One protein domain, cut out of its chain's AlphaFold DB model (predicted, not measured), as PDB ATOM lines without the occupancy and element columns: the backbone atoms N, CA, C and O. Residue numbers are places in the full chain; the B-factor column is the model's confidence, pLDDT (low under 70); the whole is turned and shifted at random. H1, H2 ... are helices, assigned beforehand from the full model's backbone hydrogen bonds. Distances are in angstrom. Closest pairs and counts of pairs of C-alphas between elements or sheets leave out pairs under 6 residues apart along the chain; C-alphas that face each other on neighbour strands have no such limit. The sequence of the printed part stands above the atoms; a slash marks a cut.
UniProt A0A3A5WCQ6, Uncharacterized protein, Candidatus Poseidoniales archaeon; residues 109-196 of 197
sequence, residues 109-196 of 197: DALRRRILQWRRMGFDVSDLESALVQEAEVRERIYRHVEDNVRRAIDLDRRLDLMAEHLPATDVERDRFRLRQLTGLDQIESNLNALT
ATOM      1  N   ASP A 109     -47.478   7.914  28.640       79.81
ATOM      2  CA  ASP A 109     -46.220   8.239  29.320       79.81
ATOM      3  C   ASP A 109     -45.019   8.220  28.375       79.81
ATOM      4  O   ASP A 109     -44.121   9.055  28.491       79.81
ATOM      5  N   ALA A 110     -45.004   7.300  27.404       79.88
ATOM      6  CA  ALA A 110     -43.980   7.286  26.365       79.88
ATOM      7  C   ALA A 110     -44.043   8.564  25.513       79.88
ATOM      8  O   ALA A 110     -43.003   9.164  25.236       79.88
ATOM      9  N   LEU A 111     -45.254   9.023  25.177       85.12
ATOM     10  CA  LEU A 111     -45.449  10.290  24.475       85.12
ATOM     11  C   LEU A 111     -45.027  11.494  25.329       85.12
ATOM     12  O   LEU A 111     -44.306  12.353  24.834       85.12
ATOM     13  N   ARG A 112     -45.384  11.539  26.620       85.81
ATOM     14  CA  ARG A 112     -44.963  12.617  27.541       85.81
ATOM     15  C   ARG A 112     -43.444  12.741  27.635       85.81
ATOM     16  O   ARG A 112     -42.916  13.842  27.503       85.81
ATOM     17  N   ARG A 113     -42.731  11.621  27.803       84.19
ATOM     18  CA  ARG A 113     -41.255  11.616  27.800       84.19
ATOM     19  C   ARG A 113     -40.693  12.178  26.499       84.19
ATOM     20  O   ARG A 113     -39.726  12.936  26.524       84.19
ATOM     21  N   ARG A 114     -41.316  11.838  25.370       86.56
ATOM     22  CA  ARG A 114     -40.895  12.328  24.059       86.56
ATOM     23  C   ARG A 114     -41.141  13.824  23.869       86.56
ATOM     24  O   ARG A 114     -40.251  14.514  23.386       86.56
ATOM     25  N   ILE A 115     -42.300  14.323  24.292       86.88
ATOM     26  CA  ILE A 115     -42.625  15.756  24.299       86.88
ATOM     27  C   ILE A 115     -41.576  16.521  25.110       86.88
ATOM     28  O   ILE A 115     -41.000  17.486  24.616       86.88
ATOM     29  N   LEU A 116     -41.264  16.053  26.322       85.94
ATOM     30  CA  LEU A 116     -40.248  16.678  27.173       85.94
ATOM     31  C   LEU A 116     -38.866  16.691  26.510       85.94
ATOM     32  O   LEU A 116     -38.172  17.704  26.576       85.94
ATOM     33  N   GLN A 117     -38.475  15.599  25.849       85.62
ATOM     34  CA  GLN A 117     -37.214  15.530  25.112       85.62
ATOM     35  C   GLN A 117     -37.142  16.611  24.023       85.62
ATOM     36  O   GLN A 117     -36.181  17.374  23.982       85.62
ATOM     37  N   TRP A 118     -38.158  16.714  23.165       89.06
ATOM     38  CA  TRP A 118     -38.179  17.695  22.074       89.06
ATOM     39  C   TRP A 118     -38.293  19.134  22.568       89.06
ATOM     40  O   TRP A 118     -37.629  20.018  22.031       89.06
ATOM     41  N   ARG A 119     -39.019  19.358  23.663       85.69
ATOM     42  CA  ARG A 119     -39.087  20.660  24.327       85.69
ATOM     43  C   ARG A 119     -37.736  21.093  24.899       85.69
ATOM     44  O   ARG A 119     -37.368  22.254  24.763       85.69
ATOM     45  N   ARG A 120     -36.957  20.171  25.481       84.44
ATOM     46  CA  ARG A 120     -35.572  20.440  25.929       84.44
ATOM     47  C   ARG A 120     -34.631  20.752  24.765       84.44
ATOM     48  O   ARG A 120     -33.691  21.515  24.934       84.44
ATOM     49  N   MET A 121     -34.915  20.216  23.579       84.25
ATOM     50  CA  MET A 121     -34.240  20.600  22.334       84.25
ATOM     51  C   MET A 121     -34.759  21.933  21.759       84.25
ATOM     52  O   MET A 121     -34.314  22.349  20.694       84.25
ATOM     53  N   GLY A 122     -35.704  22.604  22.418       83.06
ATOM     54  CA  GLY A 122     -36.268  23.880  21.982       83.06
ATOM     55  C   GLY A 122     -37.326  23.774  20.884       83.06
ATOM     56  O   GLY A 122     -37.678  24.802  20.315       83.06
ATOM     57  N   PHE A 123     -37.821  22.576  20.557       87.88
ATOM     58  CA  PHE A 123     -38.920  22.436  19.602       87.88
ATOM     59  C   PHE A 123     -40.264  22.770  20.244       87.88
ATOM     60  O   PHE A 123     -40.551  22.358  21.372       87.88
ATOM     61  N   ASP A 124     -41.100  23.468  19.487       88.69
ATOM     62  CA  ASP A 124     -42.498  23.675  19.820       88.69
ATOM     63  C   ASP A 124     -43.293  22.415  19.477       88.69
ATOM     64  O   ASP A 124     -43.435  22.028  18.320       88.69
ATOM     65  N   VAL A 125     -43.762  21.742  20.522       90.88
ATOM     66  CA  VAL A 125     -44.509  20.482  20.449       90.88
ATOM     67  C   VAL A 125     -45.875  20.610  21.121       90.88
ATOM     68  O   VAL A 125     -46.446  19.617  21.573       90.88
ATOM     69  N   SER A 126     -46.401  21.834  21.191       85.31
ATOM     70  CA  SER A 126     -47.708  22.163  21.777       85.31
ATOM     71  C   SER A 126     -48.854  21.321  21.198       85.31
ATOM     72  O   SER A 126     -49.706  20.832  21.946       85.31
ATOM     73  N   ASP A 127     -48.823  21.022  19.897       81.06
ATOM     74  CA  ASP A 127     -49.786  20.122  19.250       81.06
ATOM     75  C   ASP A 127     -49.825  18.729  19.905       81.06
ATOM     76  O   ASP A 127     -50.900  18.149  20.082       81.06
ATOM     77  N   LEU A 128     -48.678  18.196  20.343       86.38
ATOM     78  CA  LEU A 128     -48.609  16.902  21.029       86.38
ATOM     79  C   LEU A 128     -49.092  16.960  22.471       86.38
ATOM     80  O   LEU A 128     -49.632  15.969  22.968       86.38
ATOM     81  N   GLU A 129     -48.927  18.100  23.139       83.69
ATOM     82  CA  GLU A 129     -49.494  18.314  24.471       83.69
ATOM     83  C   GLU A 129     -51.025  18.239  24.399       83.69
ATOM     84  O   GLU A 129     -51.649  17.539  25.200       83.69
ATOM     85  N   SER A 130     -51.624  18.840  23.364       83.06
ATOM     86  CA  SER A 130     -53.063  18.721  23.097       83.06
ATOM     87  C   SER A 130     -53.483  17.294  22.708       83.06
ATOM     88  O   SER A 130     -54.575  16.847  23.058       83.06
ATOM     89  N   ALA A 131     -52.606  16.536  22.043       85.56
ATOM     90  CA  ALA A 131     -52.873  15.163  21.615       85.56
ATOM     91  C   ALA A 131     -52.955  14.158  22.779       85.56
ATOM     92  O   ALA A 131     -53.555  13.089  22.637       85.56
ATOM     93  N   LEU A 132     -52.381  14.475  23.947       83.75
ATOM     94  CA  LEU A 132     -52.397  13.582  25.114       83.75
ATOM     95  C   LEU A 132     -53.808  13.291  25.631       83.75
ATOM     96  O   LEU A 132     -54.048  12.190  26.127       83.75
ATOM     97  N   VAL A 133     -54.729  14.249  25.499       83.44
ATOM     98  CA  VAL A 133     -56.132  14.101  25.924       83.44
ATOM     99  C   VAL A 133     -57.038  13.530  24.829       83.44
ATOM    100  O   VAL A 133     -58.200  13.243  25.092       83.44
ATOM    101  N   GLN A 134     -56.512  13.340  23.616       85.38
ATOM    102  CA  GLN A 134     -57.258  12.792  22.483       85.38
ATOM    103  C   GLN A 134     -57.296  11.260  22.510       85.38
ATOM    104  O   GLN A 134     -56.506  10.603  23.202       85.38
ATOM    105  N   GLU A 135     -58.192  10.690  21.704       87.44
ATOM    106  CA  GLU A 135     -58.279   9.250  21.453       87.44
ATOM    107  C   GLU A 135     -56.984   8.690  20.843       87.44
ATOM    108  O   GLU A 135     -56.212   9.408  20.204       87.44
ATOM    109  N   ALA A 136     -56.742   7.390  21.034       82.69
ATOM    110  CA  ALA A 136     -55.481   6.743  20.668       82.69
ATOM    111  C   ALA A 136     -55.117   6.913  19.181       82.69
ATOM    112  O   ALA A 136     -53.972   7.242  18.876       82.69
ATOM    113  N   GLU A 137     -56.081   6.765  18.268       88.06
ATOM    114  CA  GLU A 137     -55.840   6.911  16.825       88.06
ATOM    115  C   GLU A 137     -55.468   8.348  16.436       88.06
ATOM    116  O   GLU A 137     -54.528   8.580  15.672       88.06
ATOM    117  N   VAL A 138     -56.186   9.331  16.990       87.69
ATOM    118  CA  VAL A 138     -55.928  10.757  16.749       87.69
ATOM    119  C   VAL A 138     -54.567  11.144  17.317       87.69
ATOM    120  O   VAL A 138     -53.767  11.785  16.634       87.69
ATOM    121  N   ARG A 139     -54.264  10.692  18.536       89.12
ATOM    122  CA  ARG A 139     -52.970  10.899  19.189       89.12
ATOM    123  C   ARG A 139     -51.823  10.317  18.374       89.12
ATOM    124  O   ARG A 139     -50.812  10.990  18.196       89.12
ATOM    125  N   GLU A 140     -51.967   9.091  17.874       89.12
ATOM    126  CA  GLU A 140     -50.937   8.458  17.050       89.12
ATOM    127  C   GLU A 140     -50.731   9.214  15.732       89.12
ATOM    128  O   GLU A 140     -49.588   9.458  15.346       89.12
ATOM    129  N   ARG A 141     -51.807   9.668  15.077       91.81
ATOM    130  CA  ARG A 141     -51.701  10.485  13.859       91.81
ATOM    131  C   ARG A 141     -50.937  11.790  14.105       91.81
ATOM    132  O   ARG A 141     -50.023  12.097  13.340       91.81
ATOM    133  N   ILE A 142     -51.288  12.537  15.156       89.00
ATOM    134  CA  ILE A 142     -50.609  13.800  15.499       89.00
ATOM    135  C   ILE A 142     -49.144  13.521  15.857       89.00
ATOM    136  O   ILE A 142     -48.253  14.204  15.359       89.00
ATOM    137  N   TYR A 143     -48.881  12.466  16.637       92.06
ATOM    138  CA  TYR A 143     -47.522  12.027  16.953       92.06
ATOM    139  C   TYR A 143     -46.676  11.789  15.706       92.06
ATOM    140  O   TYR A 143     -45.578  12.331  15.620       92.06
ATOM    141  N   ARG A 144     -47.172  11.015  14.735       91.50
ATOM    142  CA  ARG A 144     -46.424  10.717  13.503       91.50
ATOM    143  C   ARG A 144     -46.123  11.974  12.700       91.50
ATOM    144  O   ARG A 144     -44.997  12.144  12.246       91.50
ATOM    145  N   HIS A 145     -47.103  12.865  12.579       92.06
ATOM    146  CA  HIS A 145     -46.920  14.119  11.861       92.06
ATOM    147  C   HIS A 145     -45.832  14.995  12.502       92.06
ATOM    148  O   HIS A 145     -44.894  15.416  11.827       92.06
ATOM    149  N   VAL A 146     -45.918  15.222  13.816       91.25
ATOM    150  CA  VAL A 146     -44.934  16.044  14.532       91.25
ATOM    151  C   VAL A 146     -43.568  15.355  14.579       91.25
ATOM    152  O   VAL A 146     -42.552  16.019  14.416       91.25
ATOM    153  N   GLU A 147     -43.519  14.029  14.730       92.50
ATOM    154  CA  GLU A 147     -42.279  13.248  14.669       92.50
ATOM    155  C   GLU A 147     -41.527  13.465  13.357       92.50
ATOM    156  O   GLU A 147     -40.321  13.723  13.379       92.50
ATOM    157  N   ASP A 148     -42.218  13.360  12.225       91.06
ATOM    158  CA  ASP A 148     -41.595  13.542  10.918       91.06
ATOM    159  C   ASP A 148     -41.117  14.994  10.734       91.06
ATOM    160  O   ASP A 148     -40.002  15.212  10.255       91.06
ATOM    161  N   ASN A 149     -41.879  15.985  11.212       90.38
ATOM    162  CA  ASN A 149     -41.462  17.392  11.195       90.38
ATOM    163  C   ASN A 149     -40.225  17.649  12.065       90.38
ATOM    164  O   ASN A 149     -39.301  18.318  11.615       90.38
ATOM    165  N   VAL A 150     -40.163  17.097  13.282       90.62
ATOM    166  CA  VAL A 150     -39.003  17.252  14.178       90.62
ATOM    167  C   VAL A 150     -37.756  16.623  13.567       90.62
ATOM    168  O   VAL A 150     -36.682  17.216  13.617       90.62
ATOM    169  N   ARG A 151     -37.878  15.441  12.952       90.19
ATOM    170  CA  ARG A 151     -36.752  14.805  12.248       90.19
ATOM    171  C   ARG A 151     -36.236  15.685  11.119       90.19
ATOM    172  O   ARG A 151     -35.044  15.979  11.090       90.19
ATOM    173  N   ARG A 152     -37.138  16.158  10.252       90.69
ATOM    174  CA  ARG A 152     -36.791  17.086   9.166       90.69
ATOM    175  C   ARG A 152     -36.146  18.355   9.712       90.69
ATOM    176  O   ARG A 152     -35.139  18.796   9.178       90.69
ATOM    177  N   ALA A 153     -36.682  18.915  10.792       91.56
ATOM    178  CA  ALA A 153     -36.138  20.120  11.396       91.56
ATOM    179  C   ALA A 153     -34.719  19.911  11.940       91.56
ATOM    180  O   ALA A 153     -33.880  20.779  11.741       91.56
ATOM    181  N   ILE A 154     -34.420  18.765  12.561       88.94
ATOM    182  CA  ILE A 154     -33.063  18.421  13.022       88.94
ATOM    183  C   ILE A 154     -32.099  18.272  11.843       88.94
ATOM    184  O   ILE A 154     -30.973  18.763  11.906       88.94
ATOM    185  N   ASP A 155     -32.525  17.602  10.772       90.00
ATOM    186  CA  ASP A 155     -31.689  17.422   9.586       90.00
ATOM    187  C   ASP A 155     -31.405  18.770   8.898       90.00
ATOM    188  O   ASP A 155     -30.272  19.034   8.491       90.00
ATOM    189  N   LEU A 156     -32.403  19.656   8.836       89.25
ATOM    190  CA  LEU A 156     -32.247  21.020   8.332       89.25
ATOM    191  C   LEU A 156     -31.393  21.896   9.259       89.25
ATOM    192  O   LEU A 156     -30.587  22.656   8.742       89.25
ATOM    193  N   ASP A 157     -31.509  21.773  10.586       90.56
ATOM    194  CA  ASP A 157     -30.684  22.510  11.566       90.56
ATOM    195  C   ASP A 157     -29.206  22.131  11.389       90.56
ATOM    196  O   ASP A 157     -28.349  22.999  11.264       90.56
ATOM    197  N   ARG A 158     -28.912  20.832  11.221       89.25
ATOM    198  CA  ARG A 158     -27.555  20.345  10.916       89.25
ATOM    199  C   ARG A 158     -27.016  20.890   9.595       89.25
ATOM    200  O   ARG A 158     -25.849  21.256   9.517       89.25
ATOM    201  N   ARG A 159     -27.839  20.928   8.542       89.38
ATOM    202  CA  ARG A 159     -27.439  21.515   7.251       89.38
ATOM    203  C   ARG A 159     -27.216  23.020   7.364       89.38
ATOM    204  O   ARG A 159     -26.256  23.530   6.797       89.38
ATOM    205  N   LEU A 160     -28.083  23.709   8.098       88.88
ATOM    206  CA  LEU A 160     -27.979  25.138   8.347       88.88
ATOM    207  C   LEU A 160     -26.684  25.464   9.100       88.88
ATOM    208  O   LEU A 160     -26.002  26.402   8.711       88.88
ATOM    209  N   ASP A 161     -26.297  24.654  10.089       88.06
ATOM    210  CA  ASP A 161     -25.030  24.804  10.817       88.06
ATOM    211  C   ASP A 161     -23.808  24.697   9.894       88.06
ATOM    212  O   ASP A 161     -22.884  25.501  10.002       88.06
ATOM    213  N   LEU A 162     -23.817  23.762   8.938       88.19
ATOM    214  CA  LEU A 162     -22.736  23.617   7.950       88.19
ATOM    215  C   LEU A 162     -22.623  24.826   7.010       88.19
ATOM    216  O   LEU A 162     -21.547  25.113   6.487       88.19
ATOM    217  N   MET A 163     -23.732  25.524   6.772       82.94
ATOM    218  CA  MET A 163     -23.807  26.654   5.843       82.94
ATOM    219  C   MET A 163     -23.813  28.008   6.556       82.94
ATOM    220  O   MET A 163     -23.754  29.040   5.889       82.94
ATOM    221  N   ALA A 164     -23.851  28.021   7.890       84.12
ATOM    222  CA  ALA A 164     -24.001  29.227   8.695       84.12
ATOM    223  C   ALA A 164     -22.885  30.252   8.445       84.12
ATOM    224  O   ALA A 164     -23.125  31.448   8.551       84.12
ATOM    225  N   GLU A 165     -21.689  29.799   8.054       82.75
ATOM    226  CA  GLU A 165     -20.552  30.665   7.704       82.75
ATOM    227  C   GLU A 165     -20.743  31.434   6.384       82.75
ATOM    228  O   GLU A 165     -20.122  32.475   6.176       82.75
ATOM    229  N   HIS A 166     -21.607  30.939   5.493       83.06
ATOM    230  CA  HIS A 166     -21.843  31.491   4.154       83.06
ATOM    231  C   HIS A 166     -23.144  32.302   4.065       83.06
ATOM    232  O   HIS A 166     -23.402  32.967   3.061       83.06
ATOM    233  N   LEU A 167     -23.969  32.241   5.110       83.25
ATOM    234  CA  LEU A 167     -25.258  32.911   5.213       83.25
ATOM    235  C   LEU A 167     -25.152  34.110   6.164       83.25
ATOM    236  O   LEU A 167     -24.394  34.077   7.135       83.25
ATOM    237  N   PRO A 168     -25.925  35.184   5.944       87.69
ATOM    238  CA  PRO A 168     -25.997  36.263   6.915       87.69
ATOM    239  C   PRO A 168     -26.627  35.746   8.216       87.69
ATOM    240  O   PRO A 168     -27.655  35.065   8.202       87.69
ATOM    241  N   ALA A 169     -26.035  36.118   9.355       84.94
ATOM    242  CA  ALA A 169     -26.447  35.638  10.678       84.94
ATOM    243  C   ALA A 169     -27.947  35.847  10.964       84.94
ATOM    244  O   ALA A 169     -28.579  35.011  11.605       84.94
ATOM    245  N   THR A 170     -28.538  36.921  10.434       88.31
ATOM    246  CA  THR A 170     -29.971  37.217  10.564       88.31
ATOM    247  C   THR A 170     -30.867  36.189   9.875       88.31
ATOM    248  O   THR A 170     -31.927  35.858  10.404       88.31
ATOM    249  N   ASP A 171     -30.470  35.677   8.706       87.25
ATOM    250  CA  ASP A 171     -31.253  34.660   7.995       87.25
ATOM    251  C   ASP A 171     -31.111  33.297   8.672       87.25
ATOM    252  O   ASP A 171     -32.109  32.594   8.831       87.25
ATOM    253  N   VAL A 172     -29.907  32.971   9.155       89.06
ATOM    254  CA  VAL A 172     -29.650  31.758   9.947       89.06
ATOM    255  C   VAL A 172     -30.510  31.746  11.209       89.06
ATOM    256  O   VAL A 172     -31.170  30.752  11.502       89.06
ATOM    257  N   GLU A 173     -30.555  32.853  11.949       88.94
ATOM    258  CA  GLU A 173     -31.335  32.942  13.184       88.94
ATOM    259  C   GLU A 173     -32.847  32.880  12.920       88.94
ATOM    260  O   GLU A 173     -33.569  32.165  13.620       88.94
ATOM    261  N   ARG A 174     -33.324  33.542  11.856       88.31
ATOM    262  CA  ARG A 174     -34.720  33.440  11.403       88.31
ATOM    263  C   ARG A 174     -35.088  32.001  11.053       88.31
ATOM    264  O   ARG A 174     -36.140  31.517  11.472       88.31
ATOM    265  N   ASP A 175     -34.259  31.329  10.264       89.31
ATOM    266  CA  ASP A 175     -34.556  29.981   9.799       89.31
ATOM    267  C   ASP A 175     -34.464  28.988  10.964       89.31
ATOM    268  O   ASP A 175     -35.380  28.185  11.134       89.31
ATOM    269  N   ARG A 176     -33.490  29.133  11.873       90.62
ATOM    270  CA  ARG A 176     -33.414  28.347  13.115       90.62
ATOM    271  C   ARG A 176     -34.649  28.541  13.996       90.62
ATOM    272  O   ARG A 176     -35.188  27.560  14.505       90.62
ATOM    273  N   PHE A 177     -35.150  29.766  14.148       88.44
ATOM    274  CA  PHE A 177     -36.396  30.015  14.880       88.44
ATOM    275  C   PHE A 177     -37.584  29.271  14.252       88.44
ATOM    276  O   PHE A 177     -38.357  28.613  14.951       88.44
ATOM    277  N   ARG A 178     -37.702  29.300  12.922       87.69
ATOM    278  CA  ARG A 178     -38.756  28.578  12.193       87.69
ATOM    279  C   ARG A 178     -38.624  27.058  12.313       87.69
ATOM    280  O   ARG A 178     -39.642  26.389  12.491       87.69
ATOM    281  N   LEU A 179     -37.397  26.526  12.294       90.12
ATOM    282  CA  LEU A 179     -37.114  25.111  12.561       90.12
ATOM    283  C   LEU A 179     -37.563  24.709  13.971       90.12
ATOM    284  O   LEU A 179     -38.214  23.679  14.125       90.12
ATOM    285  N   ARG A 180     -37.294  25.536  14.994       90.31
ATOM    286  CA  ARG A 180     -37.774  25.300  16.371       90.31
ATOM    287  C   ARG A 180     -39.300  25.298  16.456       90.31
ATOM    288  O   ARG A 180     -39.864  24.481  17.168       90.31
ATOM    289  N   GLN A 181     -39.969  26.160  15.697       88.19
ATOM    290  CA  GLN A 181     -41.433  26.218  15.616       88.19
ATOM    291  C   GLN A 181     -42.046  25.128  14.717       88.19
ATOM    292  O   GLN A 181     -43.263  25.053  14.608       88.19
ATOM    293  N   LEU A 182     -41.230  24.307  14.039       89.88
ATOM    294  CA  LEU A 182     -41.671  23.305  13.060       89.88
ATOM    295  C   LEU A 182     -42.509  23.896  11.907       89.88
ATOM    296  O   LEU A 182     -43.365  23.222  11.336       89.88
ATOM    297  N   THR A 183     -42.251  25.152  11.530       88.81
ATOM    298  CA  THR A 183     -43.028  25.861  10.501       88.81
ATOM    299  C   THR A 183     -42.214  26.148   9.246       88.81
ATOM    300  O   THR A 183     -41.052  26.548   9.295       88.81
ATOM    301  N   GLY A 184     -42.850  25.993   8.081       85.69
ATOM    302  CA  GLY A 184     -42.250  26.350   6.794       85.69
ATOM    303  C   GLY A 184     -40.970  25.580   6.455       85.69
ATOM    304  O   GLY A 184     -40.102  26.128   5.777       85.69
ATOM    305  N   LEU A 185     -40.881  24.327   6.917       90.44
ATOM    306  CA  LEU A 185     -39.748  23.427   6.696       90.44
ATOM    307  C   LEU A 185     -39.440  23.249   5.203       90.44
ATOM    308  O   LEU A 185     -38.280  23.325   4.816       90.44
ATOM    309  N   ASP A 186     -40.469  23.115   4.359       89.62
ATOM    310  CA  ASP A 186     -40.302  22.942   2.907       89.62
ATOM    311  C   ASP A 186     -39.609  24.148   2.250       89.62
ATOM    312  O   ASP A 186     -38.783  23.995   1.353       89.62
ATOM    313  N   GLN A 187     -39.909  25.364   2.720       89.44
ATOM    314  CA  GLN A 187     -39.278  26.576   2.198       89.44
ATOM    315  C   GLN A 187     -37.808  26.657   2.612       89.44
ATOM    316  O   GLN A 187     -36.969  27.045   1.803       89.44
ATOM    317  N   ILE A 188     -37.499  26.309   3.865       89.00
ATOM    318  CA  ILE A 188     -36.121  26.298   4.375       89.00
ATOM    319  C   ILE A 188     -35.307  25.252   3.613       89.00
ATOM    320  O   ILE A 188     -34.217  25.548   3.138       89.00
ATOM    321  N   GLU A 189     -35.865  24.058   3.420       90.19
ATOM    322  CA  GLU A 189     -35.236  22.994   2.641       90.19
ATOM    323  C   GLU A 189     -34.965  23.414   1.192       90.19
ATOM    324  O   GLU A 189     -33.854  23.225   0.704       90.19
ATOM    325  N   SER A 190     -35.946  24.030   0.523       90.25
ATOM    326  CA  SER A 190     -35.789  24.545  -0.841       90.25
ATOM    327  C   SER A 190     -34.682  25.599  -0.933       90.25
ATOM    328  O   SER A 190     -33.816  25.513  -1.800       90.25
ATOM    329  N   ASN A 191     -34.652  26.545   0.012       87.06
ATOM    330  CA  ASN A 191     -33.611  27.568   0.074       87.06
ATOM    331  C   ASN A 191     -32.221  26.942   0.258       87.06
ATOM    332  O   ASN A 191     -31.297  27.287  -0.472       87.06
ATOM    333  N   LEU A 192     -32.078  25.997   1.197       86.62
ATOM    334  CA  LEU A 192     -30.811  25.301   1.437       86.62
ATOM    335  C   LEU A 192     -30.378  24.467   0.225       86.62
ATOM    336  O   LEU A 192     -29.192  24.428  -0.089       86.62
ATOM    337  N   ASN A 193     -31.310  23.819  -0.480       87.88
ATOM    338  CA  ASN A 193     -31.008  23.078  -1.707       87.88
ATOM    339  C   ASN A 193     -30.509  24.009  -2.820       87.88
ATOM    340  O   ASN A 193     -29.483  23.714  -3.419       87.88
ATOM    341  N   ALA A 194     -31.160  25.158  -3.026       86.56
ATOM    342  CA  ALA A 194     -30.762  26.140  -4.039       86.56
ATOM    343  C   ALA A 194     -29.374  26.759  -3.794       86.56
ATOM    344  O   ALA A 194     -28.761  27.277  -4.718       86.56
ATOM    345  N   LEU A 195     -28.884  26.730  -2.553       78.38
ATOM    346  CA  LEU A 195     -27.532  27.163  -2.190       78.38
ATOM    347  C   LEU A 195     -26.476  26.052  -2.350       78.38
ATOM    348  O   LEU A 195     -25.286  26.336  -2.238       78.38
ATOM    349  N   THR A 196     -26.899  24.797  -2.536       71.69
ATOM    350  CA  THR A 196     -26.006  23.632  -2.680       71.69
ATOM    351  C   THR A 196     -25.827  23.209  -4.151       71.69
ATOM    352  O   THR A 196     -24.894  22.463  -4.446       71.69
TER     353      THR A 196
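AT A GLANCE: This is residues 109 to 196 of the 197 residues of an uncharacterized protein of Candidatus Poseidoniales archaeon (UniProt A0A3A5WCQ6). One long helix, H3, is the spine of a rod, and four shorter helices run roughly along it: H2 packs on its first half with H1 nearby, and H4 and H5 pack on its second half. The two short pairs keep to different ends of the spine. The printed part has 88 residues with five named helices, H1 to H5 in chain order, and no named strand; the class is all helix. It is only just compact, close to loose, with a radius of gyration of the C-alphas of 14.5 A and spans of 45 by 22 by 15 A.

HOW THE PARTS SIT: H1, residues 109 to 120, and H2, residues 126 to 131, form a hairpin and only just touch, with 3 pairs of C-alphas within 8 A, the closest being Ile 115 and Leu 128 at 6.9 A. H3, residues 136 to 163, is the hub and touches H2 with residues 138 to 146 alone, the closest C-alphas being Ala 131 and Arg 139 at 4.9 A; their tilt is a shallow 23 degrees, opposite ways. H1 is close to H3 but not clearly touching, C-alphas 118 and 150 being the closest at 8.0 A. H4, residues 169 to 180, touches H3 at a shallow tilt of 18 degrees, opposite ways, the closest C-alphas being Ala 153 and Leu 179 at 5.2 A. H5, residues 185 to 194, touches H3 at a shallow tilt of 28 degrees, the same way, the closest C-alphas being Leu 156 and Glu 189 at 6.7 A. H1 and H2 are apart from H4 and H5. In H1, H2, H3, H4 and H5 every O i to N i+4 pair is within hydrogen-bond range.

IN THESE COORDINATES: H1 begins at C-alpha 109 (-46.220, 8.239, 29.320) and is 16.5 A long; H2 is 8.7 A. H3 runs 40.2 A from C-alpha 136 (-55.481, 6.743, 20.668). H4 is 16.4 A, and H5, 14.3 A, ends at C-alpha 194 (-30.762, 26.140, -4.039).

THE WHOLE: The C-alphas farthest apart, Glu 135 and His 166, are 46.1 A apart. The printed part has no cut, its four links between helices are tight, and no printed residue is under 70 in pLDDT.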